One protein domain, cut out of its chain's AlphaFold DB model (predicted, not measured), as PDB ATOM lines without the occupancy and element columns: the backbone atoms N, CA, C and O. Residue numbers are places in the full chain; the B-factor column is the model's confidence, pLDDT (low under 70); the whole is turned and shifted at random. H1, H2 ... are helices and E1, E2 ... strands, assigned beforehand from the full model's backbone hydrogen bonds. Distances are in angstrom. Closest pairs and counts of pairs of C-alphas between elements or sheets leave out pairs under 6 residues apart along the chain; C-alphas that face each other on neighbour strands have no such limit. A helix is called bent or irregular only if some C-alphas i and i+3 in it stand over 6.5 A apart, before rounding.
ATOM      1  N   PRO A 216     133.596  75.776  71.882       80.88
ATOM      2  CA  PRO A 216     134.071  75.181  73.118       80.88
ATOM      3  C   PRO A 216     134.105  73.663  72.950       80.88
ATOM      4  O   PRO A 216     133.356  73.091  72.158       80.88
ATOM      5  N   ARG A 217     134.961  72.981  73.705       86.88
ATOM      6  CA  ARG A 217     134.820  71.533  73.833       86.88
ATOM      7  C   ARG A 217     133.507  71.265  74.561       86.88
ATOM      8  O   ARG A 217     133.279  71.810  75.635       86.88
ATOM      9  N   MET A 218     132.624  70.482  73.945       88.75
ATOM     10  CA  MET A 218     131.285  70.217  74.475       88.75
ATOM     11  C   MET A 218     130.969  68.730  74.466       88.75
ATOM     12  O   MET A 218     131.402  67.991  73.580       88.75
ATOM     13  N   GLY A 219     130.131  68.324  75.409       91.31
ATOM     14  CA  GLY A 219     129.457  67.039  75.426       91.31
ATOM     15  C   GLY A 219     127.960  67.195  75.653       91.31
ATOM     16  O   GLY A 219     127.481  68.207  76.168       91.31
ATOM     17  N   ILE A 220     127.229  66.149  75.277       93.88
ATOM     18  CA  ILE A 220     125.800  66.003  75.550       93.88
ATOM     19  C   ILE A 220     125.649  64.831  76.508       93.88
ATOM     20  O   ILE A 220     126.120  63.727  76.228       93.88
ATOM     21  N   SER A 221     125.007  65.079  77.645       92.00
ATOM     22  CA  SER A 221     124.727  64.060  78.648       92.00
ATOM     23  C   SER A 221     123.240  63.745  78.655       92.00
ATOM     24  O   SER A 221     122.411  64.638  78.822       92.00
ATOM     25  N   ILE A 222     122.914  62.469  78.466       91.25
ATOM     26  CA  ILE A 222     121.541  61.973  78.556       91.25
ATOM     27  C   ILE A 222     121.241  61.698  80.023       91.25
ATOM     28  O   ILE A 222     121.998  60.980  80.688       91.25
ATOM     29  N   GLU A 223     120.154  62.279  80.529       88.56
ATOM     30  CA  GLU A 223     119.777  62.133  81.931       88.56
ATOM     31  C   GLU A 223     119.540  60.664  82.292       88.56
ATOM     32  O   GLU A 223     119.000  59.890  81.503       88.56
ATOM     33  N   ALA A 224     119.928  60.268  83.509       86.62
ATOM     34  CA  ALA A 224     119.852  58.874  83.953       86.62
ATOM     35  C   ALA A 224     118.433  58.286  83.828       86.62
ATOM     36  O   ALA A 224     118.283  57.130  83.433       86.62
ATOM     37  N   LYS A 225     117.403  59.107  84.088       88.31
ATOM     38  CA  LYS A 225     115.982  58.737  83.961       88.31
ATOM     39  C   LYS A 225     115.584  58.344  82.530       88.31
ATOM     40  O   LYS A 225     114.725  57.491  82.342       88.31
ATOM     41  N   ASP A 226     116.250  58.919  81.532       89.56
ATOM     42  CA  ASP A 226     115.930  58.758  80.112       89.56
ATOM     43  C   ASP A 226     116.796  57.694  79.417       89.56
ATOM     44  O   ASP A 226     116.483  57.254  78.309       89.56
ATOM     45  N   GLN A 227     117.848  57.194  80.078       87.25
ATOM     46  CA  GLN A 227     118.697  56.133  79.524       87.25
ATOM     47  C   GLN A 227     117.936  54.820  79.293       87.25
ATOM     48  O   GLN A 227     118.230  54.109  78.333       87.25
ATOM     49  N   GLY A 228     116.969  54.481  80.155       86.19
ATOM     50  CA  GLY A 228     116.115  53.298  79.992       86.19
ATOM     51  C   GLY A 228     115.248  53.394  78.738       86.19
ATOM     52  O   GLY A 228     115.382  52.561  77.842       86.19
ATOM     53  N   ARG A 229     114.476  54.483  78.638       89.56
ATOM     54  CA  ARG A 229     113.604  54.806  77.496       89.56
ATOM     55  C   ARG A 229     114.366  54.820  76.174       89.56
ATOM     56  O   ARG A 229     113.903  54.265  75.186       89.56
ATOM     57  N   LEU A 230     115.568  55.396  76.155       88.62
ATOM     58  CA  LEU A 230     116.416  55.412  74.964       88.62
ATOM     59  C   LEU A 230     116.888  54.021  74.538       88.62
ATOM     60  O   LEU A 230     117.003  53.755  73.346       88.62
ATOM     61  N   ARG A 231     117.171  53.125  75.488       85.81
ATOM     62  CA  ARG A 231     117.534  51.738  75.163       85.81
ATOM     63  C   ARG A 231     116.347  50.943  74.629       85.81
ATOM     64  O   ARG A 231     116.558  50.090  73.776       85.81
ATOM     65  N   GLU A 232     115.143  51.194  75.127       86.69
ATOM     66  CA  GLU A 232     113.911  50.582  74.612       86.69
ATOM     67  C   GLU A 232     113.611  51.088  73.202       86.69
ATOM     68  O   GLU A 232     113.590  50.288  72.273       86.69
ATOM     69  N   TYR A 233     113.580  52.412  73.010       86.56
ATOM     70  CA  TYR A 233     113.450  53.030  71.686       86.56
ATOM     71  C   TYR A 233     114.491  52.496  70.698       86.56
ATOM     72  O   TYR A 233     114.190  52.197  69.544       86.56
ATOM     73  N   TRP A 234     115.732  52.321  71.163       82.50
ATOM     74  CA  TRP A 234     116.767  51.699  70.358       82.50
ATOM     75  C   TRP A 234     116.394  50.286  69.933       82.50
ATOM     76  O   TRP A 234     116.590  49.964  68.774       82.50
ATOM     77  N   LYS A 235     115.914  49.419  70.828       80.44
ATOM     78  CA  LYS A 235     115.557  48.032  70.484       80.44
ATOM     79  C   LYS A 235     114.416  47.972  69.472       80.44
ATOM     80  O   LYS A 235     114.492  47.165  68.550       80.44
ATOM     81  N   ASP A 236     113.439  48.858  69.619       75.12
ATOM     82  CA  ASP A 236     112.192  48.829  68.853       75.12
ATOM     83  C   ASP A 236     112.296  49.548  67.500       75.12
ATOM     84  O   ASP A 236     111.429  49.391  66.643       75.12
ATOM     85  N   SER A 237     113.364  50.321  67.268       66.56
ATOM     86  CA  SER A 237     113.525  51.081  66.028       66.56
ATOM     87  C   SER A 237     113.643  50.157  64.797       66.56
ATOM     88  O   SER A 237     114.619  49.419  64.670       66.56
ATOM     89  N   PRO A 238     112.726  50.217  63.815       56.19
ATOM     90  CA  PRO A 238     112.747  49.332  62.644       56.19
ATOM     91  C   PRO A 238     113.866  49.666  61.638       56.19
ATOM     92  O   PRO A 238     114.101  48.911  60.698       56.19
ATOM     93  N   ARG A 247     129.327  49.974  64.349       59.00
ATOM     94  CA  ARG A 247     128.545  50.475  65.502       59.00
ATOM     95  C   ARG A 247     127.167  50.952  65.029       59.00
ATOM     96  O   ARG A 247     127.110  51.853  64.199       59.00
ATOM     97  N   LYS A 248     126.089  50.320  65.495       72.00
ATOM     98  CA  LYS A 248     124.732  50.737  65.129       72.00
ATOM     99  C   LYS A 248     124.524  52.159  65.666       72.00
ATOM    100  O   LYS A 248     124.942  52.444  66.789       72.00
ATOM    101  N   TYR A 249     123.943  53.038  64.855       79.38
ATOM    102  CA  TYR A 249     123.618  54.425  65.203       79.38
ATOM    103  C   TYR A 249     122.114  54.637  65.017       79.38
ATOM    104  O   TYR A 249     121.576  54.178  64.011       79.38
ATOM    105  N   ILE A 250     121.462  55.361  65.927       85.12
ATOM    106  CA  ILE A 250     120.158  55.981  65.660       85.12
ATOM    107  C   ILE A 250     120.361  57.476  65.452       85.12
ATOM    108  O   ILE A 250     121.245  58.086  66.066       85.12
ATOM    109  N   THR A 251     119.545  58.058  64.587       88.44
ATOM    110  CA  THR A 251     119.517  59.502  64.374       88.44
ATOM    111  C   THR A 251     118.458  60.115  65.277       88.44
ATOM    112  O   THR A 251     117.312  59.682  65.257       88.44
ATOM    113  N   LEU A 252     118.853  61.120  66.052       92.62
ATOM    114  CA  LEU A 252     117.976  61.965  66.859       92.62
ATOM    115  C   LEU A 252     118.335  63.430  66.600       92.62
ATOM    116  O   LEU A 252     119.428  63.739  66.132       92.62
ATOM    117  N   TYR A 253     117.442  64.347  66.931       93.94
ATOM    118  CA  TYR A 253     117.605  65.777  66.734       93.94
ATOM    119  C   TYR A 253     117.711  66.472  68.081       93.94
ATOM    120  O   TYR A 253     116.845  66.325  68.933       93.94
ATOM    121  N   LEU A 254     118.768  67.254  68.273       95.75
ATOM    122  CA  LEU A 254     118.847  68.195  69.381       95.75
ATOM    123  C   LEU A 254     117.899  69.360  69.098       95.75
ATOM    124  O   LEU A 254     117.961  69.942  68.014       95.75
ATOM    125  N   VAL A 255     117.065  69.717  70.069       94.94
ATOM    126  CA  VAL A 255     116.044  70.766  69.969       94.94
ATOM    127  C   VAL A 255     116.184  71.717  71.165       94.94
ATOM    128  O   VAL A 255     116.314  71.245  72.300       94.94
ATOM    129  N   PRO A 256     116.194  73.048  70.958       91.38
ATOM    130  CA  PRO A 256     116.247  73.997  72.070       91.38
ATOM    131  C   PRO A 256     114.930  73.987  72.851       91.38
ATOM    132  O   PRO A 256     113.877  73.676  72.298       91.38
ATOM    133  N   SER A 257     114.950  74.411  74.116       86.44
ATOM    134  CA  SER A 257     113.735  74.471  74.952       86.44
ATOM    135  C   SER A 257     112.682  75.452  74.440       86.44
ATOM    136  O   SER A 257     111.521  75.373  74.819       86.44
ATOM    137  N   THR A 258     113.089  76.379  73.573       83.00
ATOM    138  CA  THR A 258     112.197  77.317  72.876       83.00
ATOM    139  C   THR A 258     111.386  76.658  71.752       83.00
ATOM    140  O   THR A 258     110.536  77.316  71.162       83.00
ATOM    141  N   SER A 259     111.634  75.374  71.458       74.38
ATOM    142  CA  SER A 259     110.946  74.561  70.446       74.38
ATOM    143  C   SER A 259     110.995  75.116  69.016       74.38
ATOM    144  O   SER A 259     110.168  74.744  68.190       74.38
ATOM    145  N   ASP A 260     111.974  75.966  68.684       84.31
ATOM    146  CA  ASP A 260     112.165  76.452  67.312       84.31
ATOM    147  C   ASP A 260     112.659  75.308  66.396       84.31
ATOM    148  O   ASP A 260     113.803  74.851  66.538       84.31
ATOM    149  N   PRO A 261     111.845  74.849  65.422       78.00
ATOM    150  CA  PRO A 261     112.208  73.735  64.555       78.00
ATOM    151  C   PRO A 261     113.384  74.057  63.624       78.00
ATOM    152  O   PRO A 261     114.087  73.147  63.186       78.00
ATOM    153  N   ARG A 262     113.665  75.339  63.344       86.00
ATOM    154  CA  ARG A 262     114.799  75.747  62.491       86.00
ATOM    155  C   ARG A 262     116.143  75.561  63.187       86.00
ATOM    156  O   ARG A 262     117.179  75.421  62.536       86.00
ATOM    157  N   ARG A 263     116.131  75.530  64.519       89.06
ATOM    158  CA  ARG A 263     117.322  75.402  65.366       89.06
ATOM    159  C   ARG A 263     117.648  73.949  65.714       89.06
ATOM    160  O   ARG A 263     118.502  73.708  66.563       89.06
ATOM    161  N   ARG A 264     117.035  72.973  65.034       93.12
ATOM    162  CA  ARG A 264     117.331  71.547  65.227       93.12
ATOM    163  C   ARG A 264     118.711  71.172  64.690       93.12
ATOM    164  O   ARG A 264     119.138  71.659  63.638       93.12
ATOM    165  N   VAL A 265     119.400  70.280  65.398       93.06
ATOM    166  CA  VAL A 265     120.679  69.698  64.961       93.06
ATOM    167  C   VAL A 265     120.570  68.184  64.951       93.06
ATOM    168  O   VAL A 265     120.374  67.568  65.990       93.06
ATOM    169  N   GLU A 266     120.748  67.579  63.781       92.12
ATOM    170  CA  GLU A 266     120.808  66.122  63.642       92.12
ATOM    171  C   GLU A 266     122.052  65.558  64.350       92.12
ATOM    172  O   GLU A 266     123.175  66.012  64.104       92.12
ATOM    173  N   LEU A 267     121.865  64.544  65.187       91.81
ATOM    174  CA  LEU A 267     122.889  63.855  65.960       91.81
ATOM    175  C   LEU A 267     122.761  62.343  65.795       91.81
ATOM    176  O   LEU A 267     121.665  61.791  65.739       91.81
ATOM    177  N   ARG A 268     123.905  61.657  65.785       88.69
ATOM    178  CA  ARG A 268     123.939  60.196  65.841       88.69
ATOM    179  C   ARG A 268     124.255  59.750  67.252       88.69
ATOM    180  O   ARG A 268     125.298  60.090  67.816       88.69
ATOM    181  N   VAL A 269     123.357  58.951  67.799       88.94
ATOM    182  CA  VAL A 269     123.513  58.329  69.107       88.94
ATOM    183  C   VAL A 269     123.910  56.882  68.892       88.94
ATOM    184  O   VAL A 269     123.431  56.235  67.963       88.94
ATOM    185  N   CYS A 270     124.812  56.375  69.722       86.00
ATOM    186  CA  CYS A 270     125.171  54.963  69.774       86.00
ATOM    187  C   CYS A 270     125.020  54.419  71.186       86.00
ATOM    188  O   CYS A 270     125.070  55.174  72.150       86.00
ATOM    189  N   ILE A 271     124.867  53.106  71.317       84.06
ATOM    190  CA  ILE A 271     125.006  52.432  72.606       84.06
ATOM    191  C   ILE A 271     126.444  51.923  72.696       84.06
ATOM    192  O   ILE A 271     126.868  51.087  71.896       84.06
ATOM    193  N   ALA A 272     127.204  52.459  73.646       81.12
ATOM    194  CA  ALA A 272     128.545  51.997  73.970       81.12
ATOM    195  C   ALA A 272     128.496  51.089  75.203       81.12
ATOM    196  O   ALA A 272     127.670  51.287  76.089       81.12
ATOM    197  N   MET A 273     129.385  50.101  75.269       78.50
ATOM    198  CA  MET A 273     129.592  49.334  76.497       78.50
ATOM    199  C   MET A 273     130.631  50.058  77.353       78.50
ATOM    200  O   MET A 273     131.704  50.402  76.854       78.50
ATOM    201  N   ASN A 274     130.312  50.292  78.621       80.94
ATOM    202  CA  ASN A 274     131.282  50.766  79.604       80.94
ATOM    203  C   ASN A 274     132.210  49.633  80.071       80.94
ATOM    204  O   ASN A 274     131.952  48.460  79.802       80.94
ATOM    205  N   SER A 275     133.259  49.995  80.820       82.31
ATOM    206  CA  SER A 275     134.169  49.060  81.508       82.31
ATOM    207  C   SER A 275     133.428  48.005  82.325       82.31
ATOM    208  O   SER A 275     133.827  46.847  82.351       82.31
ATOM    209  N   ASP A 276     132.301  48.394  82.918       82.94
ATOM    210  CA  ASP A 276     131.493  47.542  83.793       82.94
ATOM    211  C   ASP A 276     130.515  46.651  83.004       82.94
ATOM    212  O   ASP A 276     129.550  46.125  83.557       82.94
ATOM    213  N   GLY A 277     130.671  46.564  81.677       78.19
ATOM    214  CA  GLY A 277     129.785  45.818  80.780       78.19
ATOM    215  C   GLY A 277     128.396  46.439  80.591       78.19
ATOM    216  O   GLY A 277     127.547  45.864  79.912       78.19
ATOM    217  N   ARG A 278     128.129  47.617  81.172       77.81
ATOM    218  CA  ARG A 278     126.831  48.297  81.061       77.81
ATOM    219  C   ARG A 278     126.703  49.047  79.736       77.81
ATOM    220  O   ARG A 278     127.560  49.852  79.383       77.81
ATOM    221  N   ALA A 279     125.583  48.830  79.052       79.69
ATOM    222  CA  ALA A 279     125.191  49.550  77.844       79.69
ATOM    223  C   ALA A 279     124.746  50.985  78.176       79.69
ATOM    224  O   ALA A 279     123.690  51.189  78.791       79.69
ATOM    225  N   ILE A 280     125.539  51.969  77.750       81.62
ATOM    226  CA  ILE A 280     125.318  53.395  77.984       81.62
ATOM    227  C   ILE A 280     125.163  54.139  76.653       81.62
ATOM    228  O   ILE A 280     126.021  54.034  75.769       81.62
ATOM    229  N   PRO A 281     124.072  54.906  76.494       85.25
ATOM    230  CA  PRO A 281     123.922  55.809  75.369       85.25
ATOM    231  C   PRO A 281     125.059  56.833  75.304       85.25
ATOM    232  O   PRO A 281     125.392  57.491  76.287       85.25
ATOM    233  N   ASN A 282     125.643  56.984  74.125       86.69
ATOM    234  CA  ASN A 282     126.751  57.879  73.855       86.69
ATOM    235  C   ASN A 282     126.451  58.697  72.597       86.69
ATOM    236  O   ASN A 282     126.241  58.148  71.509       86.69
ATOM    237  N   VAL A 283     126.443  60.019  72.755       90.25
ATOM    238  CA  VAL A 283     126.282  60.973  71.657       90.25
ATOM    239  C   VAL A 283     127.668  61.377  71.175       90.25
ATOM    240  O   VAL A 283     128.433  62.001  71.911       90.25
ATOM    241  N   ARG A 284     128.010  61.021  69.934       84.00
ATOM    242  CA  ARG A 284     129.310  61.376  69.359       84.00
ATOM    243  C   ARG A 284     129.222  62.710  68.640       84.00
ATOM    244  O   ARG A 284     128.468  62.851  67.682       84.00
ATOM    245  N   LEU A 285     130.057  63.658  69.051       89.38
ATOM    246  CA  LEU A 285     130.175  64.962  68.407       89.38
ATOM    247  C   LEU A 285     131.487  65.043  67.630       89.38
ATOM    248  O   LEU A 285     132.546  64.680  68.134       89.38
ATOM    249  N   CYS A 286     131.410  65.471  66.373       88.44
ATOM    250  CA  CYS A 286     132.571  65.959  65.632       88.44
ATOM    251  C   CYS A 286     132.633  67.485  65.721       88.44
ATOM    252  O   CYS A 286     131.653  68.130  66.091       88.44
ATOM    253  N   GLU A 287     133.757  68.059  65.308       86.31
ATOM    254  CA  GLU A 287     134.000  69.505  65.305       86.31
ATOM    255  C   GLU A 287     132.910  70.282  64.552       86.31
ATOM    256  O   GLU A 287     132.342  71.226  65.094       86.31
ATOM    257  N   ALA A 288     132.492  69.807  63.373       86.62
ATOM    258  CA  ALA A 288     131.381  70.421  62.642       86.62
ATOM    259  C   ALA A 288     130.056  70.409  63.406       86.62
ATOM    260  O   ALA A 288     129.295  71.369  63.324       86.62
ATOM    261  N   LYS A 289     129.770  69.349  64.170       90.31
ATOM    262  CA  LYS A 289     128.558  69.299  64.993       90.31
ATOM    263  C   LYS A 289     128.660  70.210  66.207       90.31
ATOM    264  O   LYS A 289     127.674  70.845  66.548       90.31
ATOM    265  N   ILE A 290     129.840  70.332  66.809       90.75
ATOM    266  CA  ILE A 290     130.092  71.298  67.885       90.75
ATOM    267  C   ILE A 290     129.876  72.728  67.370       90.75
ATOM    268  O   ILE A 290     129.175  73.501  68.022       90.75
ATOM    269  N   ALA A 291     130.405  73.066  66.192       87.75
ATOM    270  CA  ALA A 291     130.204  74.372  65.563       87.75
ATOM    271  C   ALA A 291     128.723  74.629  65.229       87.75
ATOM    272  O   ALA A 291     128.191  75.692  65.551       87.75
ATOM    273  N   GLU A 292     128.028  73.636  64.659       89.69
ATOM    274  CA  GLU A 292     126.597  73.725  64.348       89.69
ATOM    275  C   GLU A 292     125.752  73.957  65.614       89.69
ATOM    276  O   GLU A 292     124.895  74.842  65.628       89.69
ATOM    277  N   ILE A 293     126.025  73.216  66.696       92.81
ATOM    278  CA  ILE A 293     125.362  73.408  67.992       92.81
ATOM    279  C   ILE A 293     125.695  74.792  68.549       92.81
ATOM    280  O   ILE A 293     124.791  75.498  68.962       92.81
ATOM    281  N   THR A 294     126.955  75.224  68.519       90.69
ATOM    282  CA  THR A 294     127.361  76.544  69.037       90.69
ATOM    283  C   THR A 294     126.631  77.684  68.326       90.69
ATOM    284  O   THR A 294     126.177  78.621  68.976       90.69
ATOM    285  N   SER A 295     126.455  77.579  67.007       89.06
ATOM    286  CA  SER A 295     125.705  78.559  66.217       89.06
ATOM    287  C   SER A 295     124.204  78.538  66.531       89.06
ATOM    288  O   SER A 295     123.606  79.588  66.760       89.06
ATOM    289  N   LYS A 296     123.584  77.350  66.583       91.69
ATOM    290  CA  LYS A 296     122.131  77.213  66.773       91.69
ATOM    291  C   LYS A 296     121.682  77.292  68.232       91.69
ATOM    292  O   LYS A 296     120.532  77.633  68.468       91.69
ATOM    293  N   PHE A 297     122.540  77.016  69.206       93.38
ATOM    294  CA  PHE A 297     122.241  76.942  70.645       93.38
ATOM    295  C   PHE A 297     123.066  77.963  71.438       93.38
ATOM    296  O   PHE A 297     123.529  77.677  72.536       93.38
ATOM    297  N   GLY A 298     123.305  79.154  70.877       90.56
ATOM    298  CA  GLY A 298     124.223  80.138  71.465       90.56
ATOM    299  C   GLY A 298     123.947  80.468  72.939       90.56
ATOM    300  O   GLY A 298     124.890  80.541  73.726       90.56
ATOM    301  N   TYR A 299     122.676  80.596  73.339       92.06
ATOM    302  CA  TYR A 299     122.298  80.860  74.734       92.06
ATOM    303  C   TYR A 299     122.617  79.679  75.656       92.06
ATOM    304  O   TYR A 299     123.226  79.854  76.709       92.06
ATOM    305  N   GLU A 300     122.244  78.469  75.250       94.00
ATOM    306  CA  GLU A 300     122.480  77.250  76.013       94.00
ATOM    307  C   GLU A 300     123.981  76.919  76.067       94.00
ATOM    308  O   GLU A 300     124.508  76.534  77.104       94.00
ATOM    309  N   VAL A 301     124.734  77.155  74.994       93.06
ATOM    310  CA  VAL A 301     126.193  76.993  75.006       93.06
ATOM    311  C   VAL A 301     126.862  78.033  75.908       93.06
ATOM    312  O   VAL A 301     127.776  77.683  76.654       93.06
ATOM    313  N   ALA A 302     126.408  79.291  75.903       91.56
ATOM    314  CA  ALA A 302     126.924  80.314  76.814       91.56
ATOM    315  C   ALA A 302     126.654  79.961  78.287       91.56
ATOM    316  O   ALA A 302     127.556  80.059  79.117       91.56
ATOM    317  N   ALA A 303     125.451  79.475  78.606       92.56
ATOM    318  CA  ALA A 303     125.120  78.963  79.933       92.56
ATOM    319  C   ALA A 303     126.035  77.791  80.337       92.56
ATOM    320  O   ALA A 303     126.609  77.802  81.428       92.56
ATOM    321  N   ALA A 304     126.256  76.826  79.438       93.12
ATOM    322  CA  ALA A 304     127.154  75.698  79.684       93.12
ATOM    323  C   ALA A 304     128.616  76.128  79.904       93.12
ATOM    324  O   ALA A 304     129.303  75.561  80.754       93.12
ATOM    325  N   ARG A 305     129.098  77.145  79.173       91.19
ATOM    326  CA  ARG A 305     130.436  77.739  79.371       91.19
ATOM    327  C   ARG A 305     130.595  78.358  80.759       91.19
ATOM    328  O   ARG A 305     131.676  78.286  81.329       91.19
ATOM    329  N   ASN A 306     129.517  78.899  81.315       92.50
ATOM    330  CA  ASN A 306     129.485  79.474  82.660       92.50
ATOM    331  C   ASN A 306     129.298  78.414  83.767       92.50
ATOM    332  O   ASN A 306     128.956  78.758  84.896       92.50
ATOM    333  N   GLY A 307     129.480  77.125  83.456       90.50
ATOM    334  CA  GLY A 307     129.355  76.024  84.415       90.50
ATOM    335  C   GLY A 307     127.915  75.604  84.722       90.50
ATOM    336  O   GLY A 307     127.702  74.729  85.562       90.50
ATOM    337  N   GLN A 308     126.917  76.187  84.051       93.38
ATOM    338  CA  GLN A 308     125.534  75.732  84.170       93.38
ATOM    339  C   GLN A 308     125.327  74.434  83.373       93.38
ATOM    340  O   GLN A 308     126.123  74.078  82.505       93.38
ATOM    341  N   GLN A 309     124.238  73.718  83.647       91.81
ATOM    342  CA  GLN A 309     123.827  72.543  82.869       91.81
ATOM    343  C   GLN A 309     122.488  72.835  82.195       91.81
ATOM    344  O   GLN A 309     121.446  72.406  82.689       91.81
ATOM    345  N   PRO A 310     122.489  73.629  81.113       93.94
ATOM    346  CA  PRO A 310     121.258  73.990  80.447       93.94
ATOM    347  C   PRO A 310     120.615  72.742  79.858       93.94
ATOM    348  O   PRO A 310     121.262  71.917  79.200       93.94
ATOM    349  N   THR A 311     119.324  72.629  80.127       92.38
ATOM    350  CA  THR A 311     118.482  71.559  79.628       92.38
ATOM    351  C   THR A 311     118.096  71.847  78.188       92.38
ATOM    352  O   THR A 311     117.574  72.912  77.883       92.38
ATOM    353  N   VAL A 312     118.307  70.874  77.313       94.75
ATOM    354  CA  VAL A 312     117.780  70.854  75.947       94.75
ATOM    355  C   VAL A 312     117.107  69.506  75.709       94.75
ATOM    356  O   VAL A 312     117.188  68.601  76.544       94.75
ATOM    357  N   PHE A 313     116.424  69.358  74.584       94.81
ATOM    358  CA  PHE A 313     115.702  68.133  74.275       94.81
ATOM    359  C   PHE A 313     116.376  67.380  73.135       94.81
ATOM    360  O   PHE A 313     116.989  67.979  72.254       94.81
ATOM    361  N   MET A 314     116.272  66.056  73.157       94.75
ATOM    362  CA  MET A 314     116.527  65.221  71.990       94.75
ATOM    363  C   MET A 314     115.218  64.594  71.550       94.75
ATOM    364  O   MET A 314     114.563  63.943  72.358       94.75
ATOM    365  N   ALA A 315     114.866  64.796  70.290       93.75
ATOM    366  CA  ALA A 315     113.652  64.281  69.684       93.75
ATOM    367  C   ALA A 315     113.985  63.354  68.512       93.75
ATOM    368  O   ALA A 315     115.070  63.451  67.934       93.75
ATOM    369  N   ASP A 316     113.090  62.449  68.145       92.12
ATOM    370  CA  ASP A 316     113.175  61.786  66.850       92.12
ATOM    371  C   ASP A 316     112.629  62.672  65.718       92.12
ATOM    372  O   ASP A 316     112.395  63.866  65.889       92.12
ATOM    373  N   GLU A 317     112.531  62.121  64.511       89.12
ATOM    374  CA  GLU A 317     112.111  62.876  63.324       89.12
ATOM    375  C   GLU A 317     110.653  63.354  63.406       89.12
ATOM    376  O   GLU A 317     110.320  64.392  62.839       89.12
ATOM    377  N   THR A 318     109.804  62.610  64.119       89.56
ATOM    378  CA  THR A 318     108.369  62.881  64.280       89.56
ATOM    379  C   THR A 318     108.044  63.690  65.535       89.56
ATOM    380  O   THR A 318     106.889  64.059  65.724       89.56
ATOM    381  N   ASP A 319     109.040  63.983  66.380       88.06
ATOM    382  CA  ASP A 319     108.879  64.577  67.714       88.06
ATOM    383  C   ASP A 319     107.994  63.758  68.678       88.06
ATOM    384  O   ASP A 319     107.563  64.266  69.714       88.06
ATOM    385  N   GLU A 320     107.736  62.482  68.379       89.00
ATOM    386  CA  GLU A 320     106.950  61.592  69.244       89.00
ATOM    387  C   GLU A 320     107.801  61.046  70.392       89.00
ATOM    388  O   GLU A 320     107.327  60.867  71.519       89.00
ATOM    389  N   PHE A 321     109.088  60.812  70.130       90.69
ATOM    390  CA  PHE A 321     110.038  60.376  71.136       90.69
ATOM    391  C   PHE A 321     110.913  61.542  71.581       90.69
ATOM    392  O   PHE A 321     111.815  61.949  70.857       90.69
ATOM    393  N   VAL A 322     110.690  62.040  72.802       91.56
ATOM    394  CA  VAL A 322     111.457  63.157  73.377       91.56
ATOM    395  C   VAL A 322     112.147  62.758  74.681       91.56
ATOM    396  O   VAL A 322     111.541  62.163  75.584       91.56
ATOM    397  N   LEU A 323     113.421  63.130  74.786       93.50
ATOM    398  CA  LEU A 323     114.281  62.959  75.952       93.50
ATOM    399  C   LEU A 323     114.830  64.296  76.428       93.50
ATOM    400  O   LEU A 323     115.140  65.179  75.626       93.50
ATOM    401  N   GLN A 324     115.035  64.404  77.735       93.25
ATOM    402  CA  GLN A 324     115.731  65.527  78.328       93.25
ATOM    403  C   GLN A 324     117.240  65.250  78.348       93.25
ATOM    404  O   GLN A 324     117.695  64.191  78.791       93.25
ATOM    405  N   VAL A 325     118.039  66.203  77.868       94.88
ATOM    406  CA  VAL A 325     119.502  66.109  77.886       94.88
ATOM    407  C   VAL A 325     120.127  67.404  78.393       94.88
ATOM    408  O   VAL A 325     119.533  68.478  78.336       94.88
ATOM    409  N   SER A 326     121.349  67.308  78.902       94.44
ATOM    410  CA  SER A 326     122.120  68.457  79.377       94.44
ATOM    411  C   SER A 326     123.306  68.724  78.460       94.44
ATOM    412  O   SER A 326     124.044  67.796  78.107       94.44
ATOM    413  N   LEU A 327     123.526  69.994  78.120       94.19
ATOM    414  CA  LEU A 327     124.773  70.433  77.492       94.19
ATOM    415  C   LEU A 327     125.834  70.684  78.565       94.19
ATOM    416  O   LEU A 327     125.537  71.236  79.623       94.19
ATOM    417  N   ARG A 328     127.077  70.278  78.298       93.19
ATOM    418  CA  ARG A 328     128.220  70.514  79.190       93.19
ATOM    419  C   ARG A 328     129.439  70.930  78.379       93.19
ATOM    420  O   ARG A 328     129.711  70.317  77.349       93.19
ATOM    421  N   CYS A 329     130.176  71.934  78.845       89.62
ATOM    422  CA  CYS A 329     131.528  72.189  78.346       89.62
ATOM    423  C   CYS A 329     132.516  71.244  79.053       89.62
ATOM    424  O   CYS A 329     132.324  70.950  80.233       89.62
ATOM    425  N   ILE A 330     133.507  70.724  78.321       85.69
ATOM    426  CA  ILE A 330     134.477  69.712  78.789       85.69
ATOM    427  C   ILE A 330     135.893  70.268  78.747       85.69
ATOM    428  O   ILE A 330     136.258  70.836  77.691       85.69
TER     429      ILE A 330
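What this domain is: This is residues 216 to 238 and 247 to 330 of the 330 residues of an uncharacterized protein of Lophiotrema nucula (UniProt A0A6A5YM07). Six antiparallel strands form one strongly twisted sheet that curls into a loose, nearly closed barrel, its edge strands E1 and E4 coming back near each other. The sheet curls round helix H1 at one end of the barrel, while the short helices H2 and H3 pack on the sheet's opposite face, away from H1. The printed part has 107 residues with three named helices and six named strands, in the order E1 H1 E2 E3 E4 H2 H3 E5 E6, and the sheet's order is E1 E6 E5 E2 E3 E4. The class is mixed, helices and strands; the whole is compact, with a radius of gyration of the C-alphas of 13.4 A, and spans 34 by 32 by 25 A.

How they stand to each other: Start at the edge strand E1, residues 218 to 222, beside E6, residues 322 to 329: N 219 and O 328 are 2.8 A apart, within hydrogen-bond range. Next comes E5, residues 311 to 315, forming a hairpin with E6, where N 323 and O 314 are 2.8 A apart. E5 is followed by E2, residues 249 to 255, with N 253 and O 315 at 2.7 A. E2, E3, residues 265 to 273, and E4, residues 279 to 283, make a meander, each strand the antiparallel neighbour of the one before; look for N 267 and O 252 at 2.7 A, and N 282 and O 270 at 2.7 A. This is a folded sheet, bent back on itself: E1 E6 E5 face E3 E4, with E2 as the hinge. The closest C-alphas of E1 and E4 are those of Ile 220 and Val 283, 6.4 A apart. H1, residues 224 to 236, is on the sheet; its closest C-alphas to E6 are Asp 226 and Leu 323, 6.1 A. H2, residues 287 to 296, and H3, residues 298 to 305, are on the opposite face from H1. H2 has a height over the sheet of 7.6 A and lies over none of the strands. H3 lies over E6 at a height over the sheet of 7.4 A and only just stands up from it, rising 43 degrees. H2 and H3 are close but not clearly touching, Thr 294 and Val 301 having their closest C-alphas, 6.1 A apart. Every O i to N i+4 pair is within hydrogen-bond range in H2 and H3, and 7 of 9 in H1.

Where its parts are: Find C-alpha 218, where E1 begins, at (131.285, 70.217, 74.475). H1 runs 19.7 A from C-alpha 224 to C-alpha 236 and is irregular, but only just: C-alphas 225 and 228 are 6.7 A apart. E2 is 18.6 A long, and E3, beginning at (120.679, 69.698, 64.961), is 25.0 A long. E6 runs 22.6 A to C-alpha 329 at (131.528, 72.189, 78.346).

The domain as a whole: The two C-alphas farthest apart, those of Pro 238 and Asn 306, are 39.9 A apart. Residues 239 to 246 are not printed, and C-alphas 238 and 247 stand 16.1 A apart across this cut, in the link from H1 to E2. Of the links printed whole, E2 to E3 and E5 to E6 are short and the others tight. Confidence is under 70 at residues 237 to 238 and 247.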